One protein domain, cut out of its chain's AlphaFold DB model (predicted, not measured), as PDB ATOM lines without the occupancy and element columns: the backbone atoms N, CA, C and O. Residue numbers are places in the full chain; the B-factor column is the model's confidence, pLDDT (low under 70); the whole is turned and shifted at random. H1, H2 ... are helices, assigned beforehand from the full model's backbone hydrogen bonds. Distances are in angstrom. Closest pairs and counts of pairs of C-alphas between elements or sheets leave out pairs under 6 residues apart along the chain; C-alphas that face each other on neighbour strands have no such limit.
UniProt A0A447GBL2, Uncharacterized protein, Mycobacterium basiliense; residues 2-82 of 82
ATOM      1  N   SER A   2      20.348  57.215  62.420       71.38
ATOM      2  CA  SER A   2      21.440  56.234  62.369       71.38
ATOM      3  C   SER A   2      21.037  55.053  61.480       71.38
ATOM      4  O   SER A   2      19.861  54.692  61.441       71.38
ATOM      5  N   THR A   3      21.988  54.479  60.745       74.62
ATOM      6  CA  THR A   3      21.737  53.261  59.959       74.62
ATOM      7  C   THR A   3      21.530  52.098  60.939       74.62
ATOM      8  O   THR A   3      22.334  51.974  61.863       74.62
ATOM      9  N   PRO A   4      20.488  51.258  60.791       87.00
ATOM     10  CA  PRO A   4      20.308  50.089  61.652       87.00
ATOM     11  C   PRO A   4      21.559  49.202  61.679       87.00
ATOM     12  O   PRO A   4      22.285  49.101  60.684       87.00
ATOM     13  N   ARG A   5      21.818  48.554  62.820       84.94
ATOM     14  CA  ARG A   5      23.035  47.756  63.034       84.94
ATOM     15  C   ARG A   5      23.181  46.643  61.995       84.94
ATOM     16  O   ARG A   5      24.226  46.542  61.369       84.94
ATOM     17  N   GLU A   6      22.107  45.906  61.737       81.06
ATOM     18  CA  GLU A   6      22.047  44.823  60.743       81.06
ATOM     19  C   GLU A   6      22.397  45.311  59.327       81.06
ATOM     20  O   GLU A   6      23.099  44.643  58.573       81.06
ATOM     21  N   VAL A   7      21.950  46.520  58.966       81.12
ATOM     22  CA  VAL A   7      22.263  47.133  57.667       81.12
ATOM     23  C   VAL A   7      23.738  47.528  57.601       81.12
ATOM     24  O   VAL A   7      24.360  47.391  56.551       81.12
ATOM     25  N   SER A   8      24.310  47.989  58.713       84.94
ATOM     26  CA  SER A   8      25.731  48.344  58.798       84.94
ATOM     27  C   SER A   8      26.625  47.105  58.693       84.94
ATOM     28  O   SER A   8      27.575  47.110  57.917       84.94
ATOM     29  N   GLU A   9      26.264  46.022  59.386       85.06
ATOM     30  CA  GLU A   9      26.941  44.719  59.301       85.06
ATOM     31  C   GLU A   9      26.879  44.147  57.874       85.06
ATOM     32  O   GLU A   9      27.887  43.671  57.351       85.06
ATOM     33  N   LEU A  10      25.728  44.261  57.200       83.19
ATOM     34  CA  LEU A  10      25.573  43.839  55.806       83.19
ATOM     35  C   LEU A  10      26.422  44.678  54.836       83.19
ATOM     36  O   LEU A  10      27.031  44.122  53.922       83.19
ATOM     37  N   ILE A  11      26.464  46.002  55.020       86.25
ATOM     38  CA  ILE A  11      27.305  46.901  54.212       86.25
ATOM     39  C   ILE A  11      28.779  46.544  54.385       86.25
ATOM     40  O   ILE A  11      29.493  46.479  53.389       86.25
ATOM     41  N   ASP A  12      29.226  46.305  55.617       87.31
ATOM     42  CA  ASP A  12      30.616  45.945  55.898       87.31
ATOM     43  C   ASP A  12      30.977  44.590  55.287       87.31
ATOM     44  O   ASP A  12      31.993  44.485  54.601       87.31
ATOM     45  N   ALA A  13      30.122  43.578  55.448       83.25
ATOM     46  CA  ALA A  13      30.339  42.264  54.853       83.25
ATOM     47  C   ALA A  13      30.413  42.329  53.317       83.25
ATOM     48  O   ALA A  13      31.288  41.712  52.721       83.25
ATOM     49  N   LEU A  14      29.523  43.097  52.675       81.94
ATOM     50  CA  LEU A  14      29.535  43.281  51.221       81.94
ATOM     51  C   LEU A  14      30.747  44.105  50.755       81.94
ATOM     52  O   LEU A  14      31.288  43.844  49.688       81.94
ATOM     53  N   ALA A  15      31.189  45.088  51.542       86.00
ATOM     54  CA  ALA A  15      32.345  45.914  51.210       86.00
ATOM     55  C   ALA A  15      33.654  45.116  51.213       86.00
ATOM     56  O   ALA A  15      34.481  45.319  50.329       86.00
ATOM     57  N   TYR A  16      33.841  44.204  52.170       83.75
ATOM     58  CA  TYR A  16      35.015  43.331  52.176       83.75
ATOM     59  C   TYR A  16      35.019  42.373  50.985       83.75
ATOM     60  O   TYR A  16      36.031  42.297  50.297       83.75
ATOM     61  N   ASP A  17      33.881  41.749  50.668       79.12
ATOM     62  CA  ASP A  17      33.776  40.873  49.493       79.12
ATOM     63  C   ASP A  17      34.093  41.637  48.194       79.12
ATOM     64  O   ASP A  17      34.844  41.158  47.346       79.12
ATOM     65  N   VAL A  18      33.552  42.854  48.044       78.44
ATOM     66  CA  VAL A  18      33.862  43.740  46.911       78.44
ATOM     67  C   VAL A  18      35.354  44.066  46.880       78.44
ATOM     68  O   VAL A  18      35.971  43.956  45.826       78.44
ATOM     69  N   TYR A  19      35.944  44.466  48.009       81.19
ATOM     70  CA  TYR A  19      37.362  44.809  48.067       81.19
ATOM     71  C   TYR A  19      38.246  43.620  47.677       81.19
ATOM     72  O   TYR A  19      39.136  43.776  46.847       81.19
ATOM     73  N   ASP A  20      37.987  42.431  48.212       78.75
ATOM     74  CA  ASP A  20      38.800  41.249  47.931       78.75
ATOM     75  C   ASP A  20      38.686  40.829  46.459       78.75
ATOM     76  O   ASP A  20      39.706  40.586  45.811       78.75
ATOM     77  N   ILE A  21      37.473  40.830  45.892       73.56
ATOM     78  CA  ILE A  21      37.247  40.503  44.475       73.56
ATOM     79  C   ILE A  21      37.936  41.515  43.553       73.56
ATOM     80  O   ILE A  21      38.555  41.117  42.566       73.56
ATOM     81  N   TYR A  22      37.823  42.814  43.851       71.12
ATOM     82  CA  TYR A  22      38.253  43.874  42.933       71.12
ATOM     83  C   TYR A  22      39.693  44.325  43.134       71.12
ATOM     84  O   TYR A  22      40.369  44.596  42.149       71.12
ATOM     85  N   TYR A  23      40.160  44.414  44.377       70.31
ATOM     86  CA  TYR A  23      41.483  44.927  44.742       70.31
ATOM     87  C   TYR A  23      42.432  43.844  45.265       70.31
ATOM     88  O   TYR A  23      43.646  44.021  45.175       70.31
ATOM     89  N   GLY A  24      41.911  42.733  45.798       65.50
ATOM     90  CA  GLY A  24      42.715  41.649  46.371       65.50
ATOM     91  C   GLY A  24      43.275  40.651  45.353       65.50
ATOM     92  O   GLY A  24      44.349  40.101  45.585       65.50
ATOM     93  N   ILE A  25      42.575  40.423  44.235       61.69
ATOM     94  CA  ILE A  25      42.909  39.338  43.297       61.69
ATOM     95  C   ILE A  25      43.707  39.843  42.080       61.69
ATOM     96  O   ILE A  25      44.814  39.364  41.865       61.69
ATOM     97  N   GLU A  26      43.220  40.826  41.309       53.16
ATOM     98  CA  GLU A  26      43.822  41.177  40.001       53.16
ATOM     99  C   GLU A  26      43.604  42.654  39.588       53.16
ATOM    100  O   GLU A  26      43.183  42.950  38.469       53.16
ATOM    101  N   HIS A  27      43.882  43.631  40.463       60.69
ATOM    102  CA  HIS A  27      43.794  45.042  40.055       60.69
ATOM    103  C   HIS A  27      45.108  45.572  39.465       60.69
ATOM    104  O   HIS A  27      46.083  45.775  40.188       60.69
ATOM    105  N   SER A  28      45.124  45.861  38.158       59.28
ATOM    106  CA  SER A  28      46.247  46.516  37.461       59.28
ATOM    107  C   SER A  28      46.179  48.054  37.466       59.28
ATOM    108  O   SER A  28      46.978  48.705  36.793       59.28
ATOM    109  N   GLY A  29      45.204  48.644  38.167       63.25
ATOM    110  CA  GLY A  29      45.036  50.094  38.291       63.25
ATOM    111  C   GLY A  29      45.847  50.712  39.438       63.25
ATOM    112  O   GLY A  29      46.689  50.045  40.046       63.25
ATOM    113  N   PRO A  30      45.614  52.002  39.751       62.31
ATOM    114  CA  PRO A  30      46.268  52.674  40.868       62.31
ATOM    115  C   PRO A  30      46.069  51.883  42.163       62.31
ATOM    116  O   PRO A  30      44.946  51.537  42.531       62.31
ATOM    117  N   ARG A  31      47.167  51.595  42.867       63.47
ATOM    118  CA  ARG A  31      47.101  50.996  44.200       63.47
ATOM    119  C   ARG A  31      46.622  52.051  45.187       63.47
ATOM    120  O   ARG A  31      47.397  52.906  45.605       63.47
ATOM    121  N   TYR A  32      45.348  51.975  45.541       68.81
ATOM    122  CA  TYR A  32      44.825  52.643  46.723       68.81
ATOM    123  C   TYR A  32      45.296  51.898  47.971       68.81
ATOM    124  O   TYR A  32      45.513  50.681  47.932       68.81
ATOM    125  N   ASP A  33      45.462  52.616  49.079       78.62
ATOM    126  CA  ASP A  33      45.641  51.941  50.357       78.62
ATOM    127  C   ASP A  33      44.365  51.157  50.729       78.62
ATOM    128  O   ASP A  33      43.269  51.376  50.195       78.62
ATOM    129  N   ARG A  34      44.510  50.188  51.636       80.44
ATOM    130  CA  ARG A  34      43.405  49.305  52.031       80.44
ATOM    131  C   ARG A  34      42.212  50.087  52.588       80.44
ATOM    132  O   ARG A  34      41.072  49.679  52.376       80.44
ATOM    133  N   GLU A  35      42.445  51.190  53.296       84.31
ATOM    134  CA  GLU A  35      41.370  51.985  53.893       84.31
ATOM    135  C   GLU A  35      40.558  52.713  52.822       84.31
ATOM    136  O   GLU A  35      39.328  52.643  52.827       84.31
ATOM    137  N   GLN A  36      41.232  53.330  51.852       82.25
ATOM    138  CA  GLN A  36      40.621  53.952  50.682       82.25
ATOM    139  C   GLN A  36      39.810  52.935  49.870       82.25
ATOM    140  O   GLN A  36      38.663  53.214  49.506       82.25
ATOM    141  N   GLY A  37      40.354  51.733  49.656       81.19
ATOM    142  CA  GLY A  37      39.653  50.641  48.977       81.19
ATOM    143  C   GLY A  37      38.382  50.204  49.712       81.19
ATOM    144  O   GLY A  37      37.319  50.085  49.104       81.19
ATOM    145  N   VAL A  38      38.448  50.043  51.037       84.94
ATOM    146  CA  VAL A  38      37.277  49.703  51.866       84.94
ATOM    147  C   VAL A  38      36.235  50.829  51.858       84.94
ATOM    148  O   VAL A  38      35.035  50.555  51.816       84.94
ATOM    149  N   VAL A  39      36.646  52.101  51.865       85.81
ATOM    150  CA  VAL A  39      35.719  53.246  51.779       85.81
ATOM    151  C   VAL A  39      34.974  53.256  50.441       85.81
ATOM    152  O   VAL A  39      33.744  53.400  50.433       85.81
ATOM    153  N   ALA A  40      35.684  53.053  49.329       80.75
ATOM    154  CA  ALA A  40      35.082  52.938  48.002       80.75
ATOM    155  C   ALA A  40      34.116  51.742  47.929       80.75
ATOM    156  O   ALA A  40      32.965  51.891  47.507       80.75
ATOM    157  N   ALA A  41      34.528  50.584  48.451       83.56
ATOM    158  CA  ALA A  41      33.696  49.388  48.500       83.56
ATOM    159  C   ALA A  41      32.424  49.588  49.347       83.56
ATOM    160  O   ALA A  41      31.335  49.190  48.936       83.56
ATOM    161  N   ARG A  42      32.505  50.293  50.485       86.31
ATOM    162  CA  ARG A  42      31.335  50.666  51.308       86.31
ATOM    163  C   ARG A  42      30.385  51.625  50.600       86.31
ATOM    164  O   ARG A  42      29.168  51.555  50.796       86.31
ATOM    165  N   TYR A  43      30.904  52.586  49.836       84.69
ATOM    166  CA  TYR A  43      30.065  53.469  49.021       84.69
ATOM    167  C   TYR A  43      29.269  52.658  47.997       84.69
ATOM    168  O   TYR A  43      28.044  52.784  47.919       84.69
ATOM    169  N   LEU A  44      29.946  51.757  47.293       79.75
ATOM    170  CA  LEU A  44      29.314  50.894  46.313       79.75
ATOM    171  C   LEU A  44      28.302  49.928  46.943       79.75
ATOM    172  O   LEU A  44      27.177  49.828  46.457       79.75
ATOM    173  N   ALA A  45      28.656  49.264  48.044       83.62
ATOM    174  CA  ALA A  45      27.765  48.363  48.769       83.62
ATOM    175  C   ALA A  45      26.435  49.053  49.117       83.62
ATOM    176  O   ALA A  45      25.356  48.510  48.877       83.62
ATOM    177  N   ARG A  46      26.490  50.310  49.578       84.19
ATOM    178  CA  ARG A  46      25.291  51.132  49.814       84.19
ATOM    179  C   ARG A  46      24.478  51.370  48.541       84.19
ATOM    180  O   ARG A  46      23.248  51.320  48.596       84.19
ATOM    181  N   ARG A  47      25.131  51.631  47.406       81.56
ATOM    182  CA  ARG A  47      24.464  51.827  46.108       81.56
ATOM    183  C   ARG A  47      23.751  50.554  45.645       81.56
ATOM    184  O   ARG A  47      22.599  50.636  45.225       81.56
ATOM    185  N   LEU A  48      24.388  49.396  45.796       77.50
ATOM    186  CA  LEU A  48      23.804  48.093  45.466       77.50
ATOM    187  C   LEU A  48      22.569  47.803  46.324       77.50
ATOM    188  O   LEU A  48      21.500  47.517  45.785       77.50
ATOM    189  N   LEU A  49      22.663  47.979  47.646       79.00
ATOM    190  CA  LEU A  49      21.521  47.776  48.546       79.00
ATOM    191  C   LEU A  49      20.325  48.678  48.200       79.00
ATOM    192  O   LEU A  49      19.182  48.212  48.249       79.00
ATOM    193  N   ARG A  50      20.576  49.943  47.818       81.00
ATOM    194  CA  ARG A  50      19.539  50.885  47.345       81.00
ATOM    195  C   ARG A  50      18.870  50.427  46.050       81.00
ATOM    196  O   ARG A  50      17.684  50.676  45.880       81.00
ATOM    197  N   ARG A  51      19.602  49.740  45.171       75.31
ATOM    198  CA  ARG A  51      19.068  49.106  43.953       75.31
ATOM    199  C   ARG A  51      18.341  47.781  44.227       75.31
ATOM    200  O   ARG A  51      17.944  47.105  43.291       75.31
ATOM    201  N   GLY A  52      18.174  47.391  45.492       76.50
ATOM    202  CA  GLY A  52      17.478  46.158  45.870       76.50
ATOM    203  C   GLY A  52      18.369  44.918  45.927       76.50
ATOM    204  O   GLY A  52      17.879  43.854  46.297       76.50
ATOM    205  N   TRP A  53      19.673  45.040  45.656       76.06
ATOM    206  CA  TRP A  53      20.597  43.916  45.796       76.06
ATOM    207  C   TRP A  53      20.685  43.454  47.245       76.06
ATOM    208  O   TRP A  53      20.587  44.254  48.180       76.06
ATOM    209  N   ARG A  54      20.884  42.154  47.440       74.75
ATOM    210  CA  ARG A  54      21.085  41.533  48.751       74.75
ATOM    211  C   ARG A  54      22.248  40.557  48.651       74.75
ATOM    212  O   ARG A  54      22.371  39.858  47.648       74.75
ATOM    213  N   LYS A  55      23.088  40.510  49.688       67.94
ATOM    214  CA  LYS A  55      24.106  39.464  49.810       67.94
ATOM    215  C   LYS A  55      23.368  38.134  49.939       67.94
ATOM    216  O   LYS A  55      22.555  37.966  50.843       67.94
ATOM    217  N   THR A  56      23.610  37.232  49.000       67.12
ATOM    218  CA  THR A  56      23.150  35.847  49.076       67.12
ATOM    219  C   THR A  56      24.370  34.963  48.915       67.12
ATOM    220  O   THR A  56      25.257  35.275  48.123       67.12
ATOM    221  N   ASP A  57      24.411  33.851  49.636       58.31
ATOM    222  CA  ASP A  57      25.587  32.971  49.709       58.31
ATOM    223  C   ASP A  57      25.922  32.276  48.372       58.31
ATOM    224  O   ASP A  57      26.848  31.475  48.296       58.31
ATOM    225  N   ARG A  58      25.131  32.523  47.317       56.19
ATOM    226  CA  ARG A  58      25.109  31.730  46.082       56.19
ATOM    227  C   ARG A  58      25.389  32.511  44.803       56.19
ATOM    228  O   ARG A  58      25.579  31.875  43.771       56.19
ATOM    229  N   ALA A  59      25.406  33.842  44.835       56.53
ATOM    230  CA  ALA A  59      25.577  34.643  43.627       56.53
ATOM    231  C   ALA A  59      26.787  35.578  43.771       56.53
ATOM    232  O   ALA A  59      26.726  36.512  44.576       56.53
ATOM    233  N   PRO A  60      27.883  35.359  43.016       60.12
ATOM    234  CA  PRO A  60      28.926  36.367  42.913       60.12
ATOM    235  C   PRO A  60      28.339  37.640  42.299       60.12
ATOM    236  O   PRO A  60      27.353  37.595  41.559       60.12
ATOM    237  N   LEU A  61      28.965  38.782  42.585       63.66
ATOM    238  CA  LEU A  61      28.609  40.020  41.902       63.66
ATOM    239  C   LEU A  61      28.794  39.829  40.385       63.66
ATOM    240  O   LEU A  61      29.818  39.274  39.968       63.66
ATOM    241  N   PRO A  62      27.814  40.243  39.560       61.91
ATOM    242  CA  PRO A  62      27.933  40.146  38.116       61.91
ATOM    243  C   PRO A  62      29.152  40.951  37.670       61.91
ATOM    244  O   PRO A  62      29.354  42.090  38.089       61.91
ATOM    245  N   ARG A  63      29.991  40.334  36.835       60.19
ATOM    246  CA  ARG A  63      31.156  41.004  36.259       60.19
ATOM    247  C   ARG A  63      30.701  41.838  35.074       60.19
ATOM    248  O   ARG A  63      30.014  41.328  34.192       60.19
ATOM    249  N   CYS A  64      31.131  43.091  35.026       63.66
ATOM    250  CA  CYS A  64      30.882  43.926  33.865       63.66
ATOM    251  C   CYS A  64      31.560  43.347  32.612       63.66
ATOM    252  O   CYS A  64      32.774  43.123  32.650       63.66
ATOM    253  N   PRO A  65      30.853  43.190  31.479       60.44
ATOM    254  CA  PRO A  65      31.465  42.734  30.228       60.44
ATOM    255  C   PRO A  65      32.507  43.724  29.678       60.44
ATOM    256  O   PRO A  65      33.345  43.349  28.865       60.44
ATOM    257  N   HIS A  66      32.484  44.976  30.146       60.44
ATOM    258  CA  HIS A  66      33.413  46.033  29.743       60.44
ATOM    259  C   HIS A  66      34.622  46.203  30.682       60.44
ATOM    260  O   HIS A  66      35.419  47.114  30.477       60.44
ATOM    261  N   GLY A  67      34.777  45.353  31.706       54.12
ATOM    262  CA  GLY A  67      35.967  45.341  32.574       54.12
ATOM    263  C   GLY A  67      36.165  46.590  33.444       54.12
ATOM    264  O   GLY A  67      37.233  46.789  34.019       54.12
ATOM    265  N   THR A  68      35.156  47.449  33.550       57.69
ATOM    266  CA  THR A  68      35.180  48.673  34.354       57.69
ATOM    267  C   THR A  68      34.987  48.373  35.837       57.69
ATOM    268  O   THR A  68      34.106  47.615  36.244       57.69
ATOM    269  N   VAL A  69      35.797  49.036  36.660       51.88
ATOM    270  CA  VAL A  69      35.897  48.820  38.114       51.88
ATOM    271  C   VAL A  69      34.619  49.144  38.907       51.88
ATOM    272  O   VAL A  69      34.448  48.650  40.019       51.88
ATOM    273  N   THR A  70      33.707  49.946  38.346       55.97
ATOM    274  CA  THR A  70      32.474  50.427  39.005       55.97
ATOM    275  C   THR A  70      31.180  49.822  38.451       55.97
ATOM    276  O   THR A  70      30.090  50.229  38.853       55.97
ATOM    277  N   CYS A  71      31.261  48.861  37.532       60.28
ATOM    278  CA  CYS A  71      30.091  48.336  36.835       60.28
ATOM    279  C   CYS A  71      29.579  47.040  37.479       60.28
ATOM    280  O   CYS A  71      30.253  46.011  37.462       60.28
ATOM    281  N   TYR A  72      28.377  47.128  38.050       63.44
ATOM    282  CA  TYR A  72      27.687  46.056  38.786       63.44
ATOM    283  C   TYR A  72      26.220  45.935  38.360       63.44
ATOM    284  O   TYR A  72      25.382  45.409  39.094       63.44
ATOM    285  N   ASP A  73      25.893  46.501  37.203       63.50
ATOM    286  CA  ASP A  73      24.592  46.330  36.588       63.50
ATOM    287  C   ASP A  73      24.578  44.988  35.844       63.50
ATOM    288  O   ASP A  73      25.482  44.733  35.044       63.50
ATOM    289  N   PRO A  74      23.618  44.095  36.128       57.91
ATOM    290  CA  PRO A  74      23.496  42.834  35.409       57.91
ATOM    291  C   PRO A  74      22.899  43.031  34.009       57.91
ATOM    292  O   PRO A  74      23.028  42.141  33.169       57.91
ATOM    293  N   GLU A  75      22.230  44.161  33.759       62.56
ATOM    294  CA  GLU A  75      21.666  44.474  32.452       62.56
ATOM    295  C   GLU A  75      22.725  45.111  31.537       62.56
ATOM    296  O   GLU A  75      23.544  45.915  31.994       62.56
ATOM    297  N   PRO A  76      22.731  44.787  30.230       61.75
ATOM    298  CA  PRO A  76      23.594  45.463  29.272       61.75
ATOM    299  C   PRO A  76      23.301  46.965  29.264       61.75
ATOM    300  O   PRO A  76      22.172  47.382  29.015       61.75
ATOM    301  N   HIS A  77      24.324  47.784  29.487       61.78
ATOM    302  CA  HIS A  77      24.203  49.237  29.428       61.78
ATOM    303  C   HIS A  77      25.340  49.857  28.621       61.78
ATOM    304  O   HIS A  77      26.478  49.383  28.630       61.78
ATOM    305  N   GLU A  78      25.043  50.965  27.948       60.28
ATOM    306  CA  GLU A  78      25.992  51.633  27.052       60.28
ATOM    307  C   GLU A  78      27.160  52.300  27.791       60.28
ATOM    308  O   GLU A  78      28.215  52.541  27.203       60.28
ATOM    309  N   ARG A  79      26.985  52.630  29.079       56.34
ATOM    310  CA  ARG A  79      27.993  53.315  29.893       56.34
ATOM    311  C   ARG A  79      28.008  52.788  31.316       56.34
ATOM    312  O   ARG A  79      26.974  52.672  31.961       56.34
ATOM    313  N   CYS A  80      29.214  52.545  31.811       57.25
ATOM    314  CA  CYS A  80      29.460  52.295  33.222       57.25
ATOM    315  C   CYS A  80      29.611  53.660  33.888       57.25
ATOM    316  O   CYS A  80      30.559  54.379  33.573       57.25
ATOM    317  N   GLU A  81      28.666  54.058  34.737       51.59
ATOM    318  CA  GLU A  81      28.824  55.300  35.493       51.59
ATOM    319  C   GLU A  81      30.069  55.197  36.392       51.59
ATOM    320  O   GLU A  81      30.253  54.204  37.104       51.59
ATOM    321  N   MET A  82      30.943  56.205  36.295       46.66
ATOM    322  CA  MET A  82      32.100  56.376  37.181       46.66
ATOM    323  C   MET A  82      31.649  56.734  38.594       46.66
ATOM    324  O   MET A  82      30.722  57.566  38.725       46.66
TER     325      MET A  82
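Overview. This is residues 2 to 82 of the 82 residues of an uncharacterized protein of Mycobacterium basiliense (UniProt A0A447GBL2). Two helices cross near their middles as an X, H1 against H2, and a long tail with no named element, residues 51 to 82, winds in loops to one side of the crossing. The printed part has 81 residues, with H1 then H2 along the chain and no named strand. The class is all helix, though the helices hold 37 of the 81 printed residues, under half. The whole is compact, with a radius of gyration of the C-alphas of 12.8 A, and rounded, spanning 34 by 30 by 24 A.

Along the chain. The longest helix, H1, is residues 5 to 24, 26.5 A from C-alpha 5 at (23.035, 47.756, 63.034) to C-alpha 24. H2 is residues 34 to 50, 24.4 A long, ending at C-alpha 50 at (19.539, 50.885, 47.345).

Arrangement. H1 and H2 touch; their closest C-alphas, those of Ala 15 and Ala 41, are 4.6 A apart. Their lines stand at a steep tilt of 58 degrees, opposite ways. In H1 and H2 every O i to N i+4 pair is within hydrogen-bond range.

Size, cuts and confidence. The C-alphas farthest apart, those of Ser 2 and Ser 28, are 36.5 A apart. The printed part has no cut. The link from H1 to H2, 9 residues, is short. Mean pLDDT of the printed part is 71.3; residues 24 to 32 and 55 to 82 are under 70.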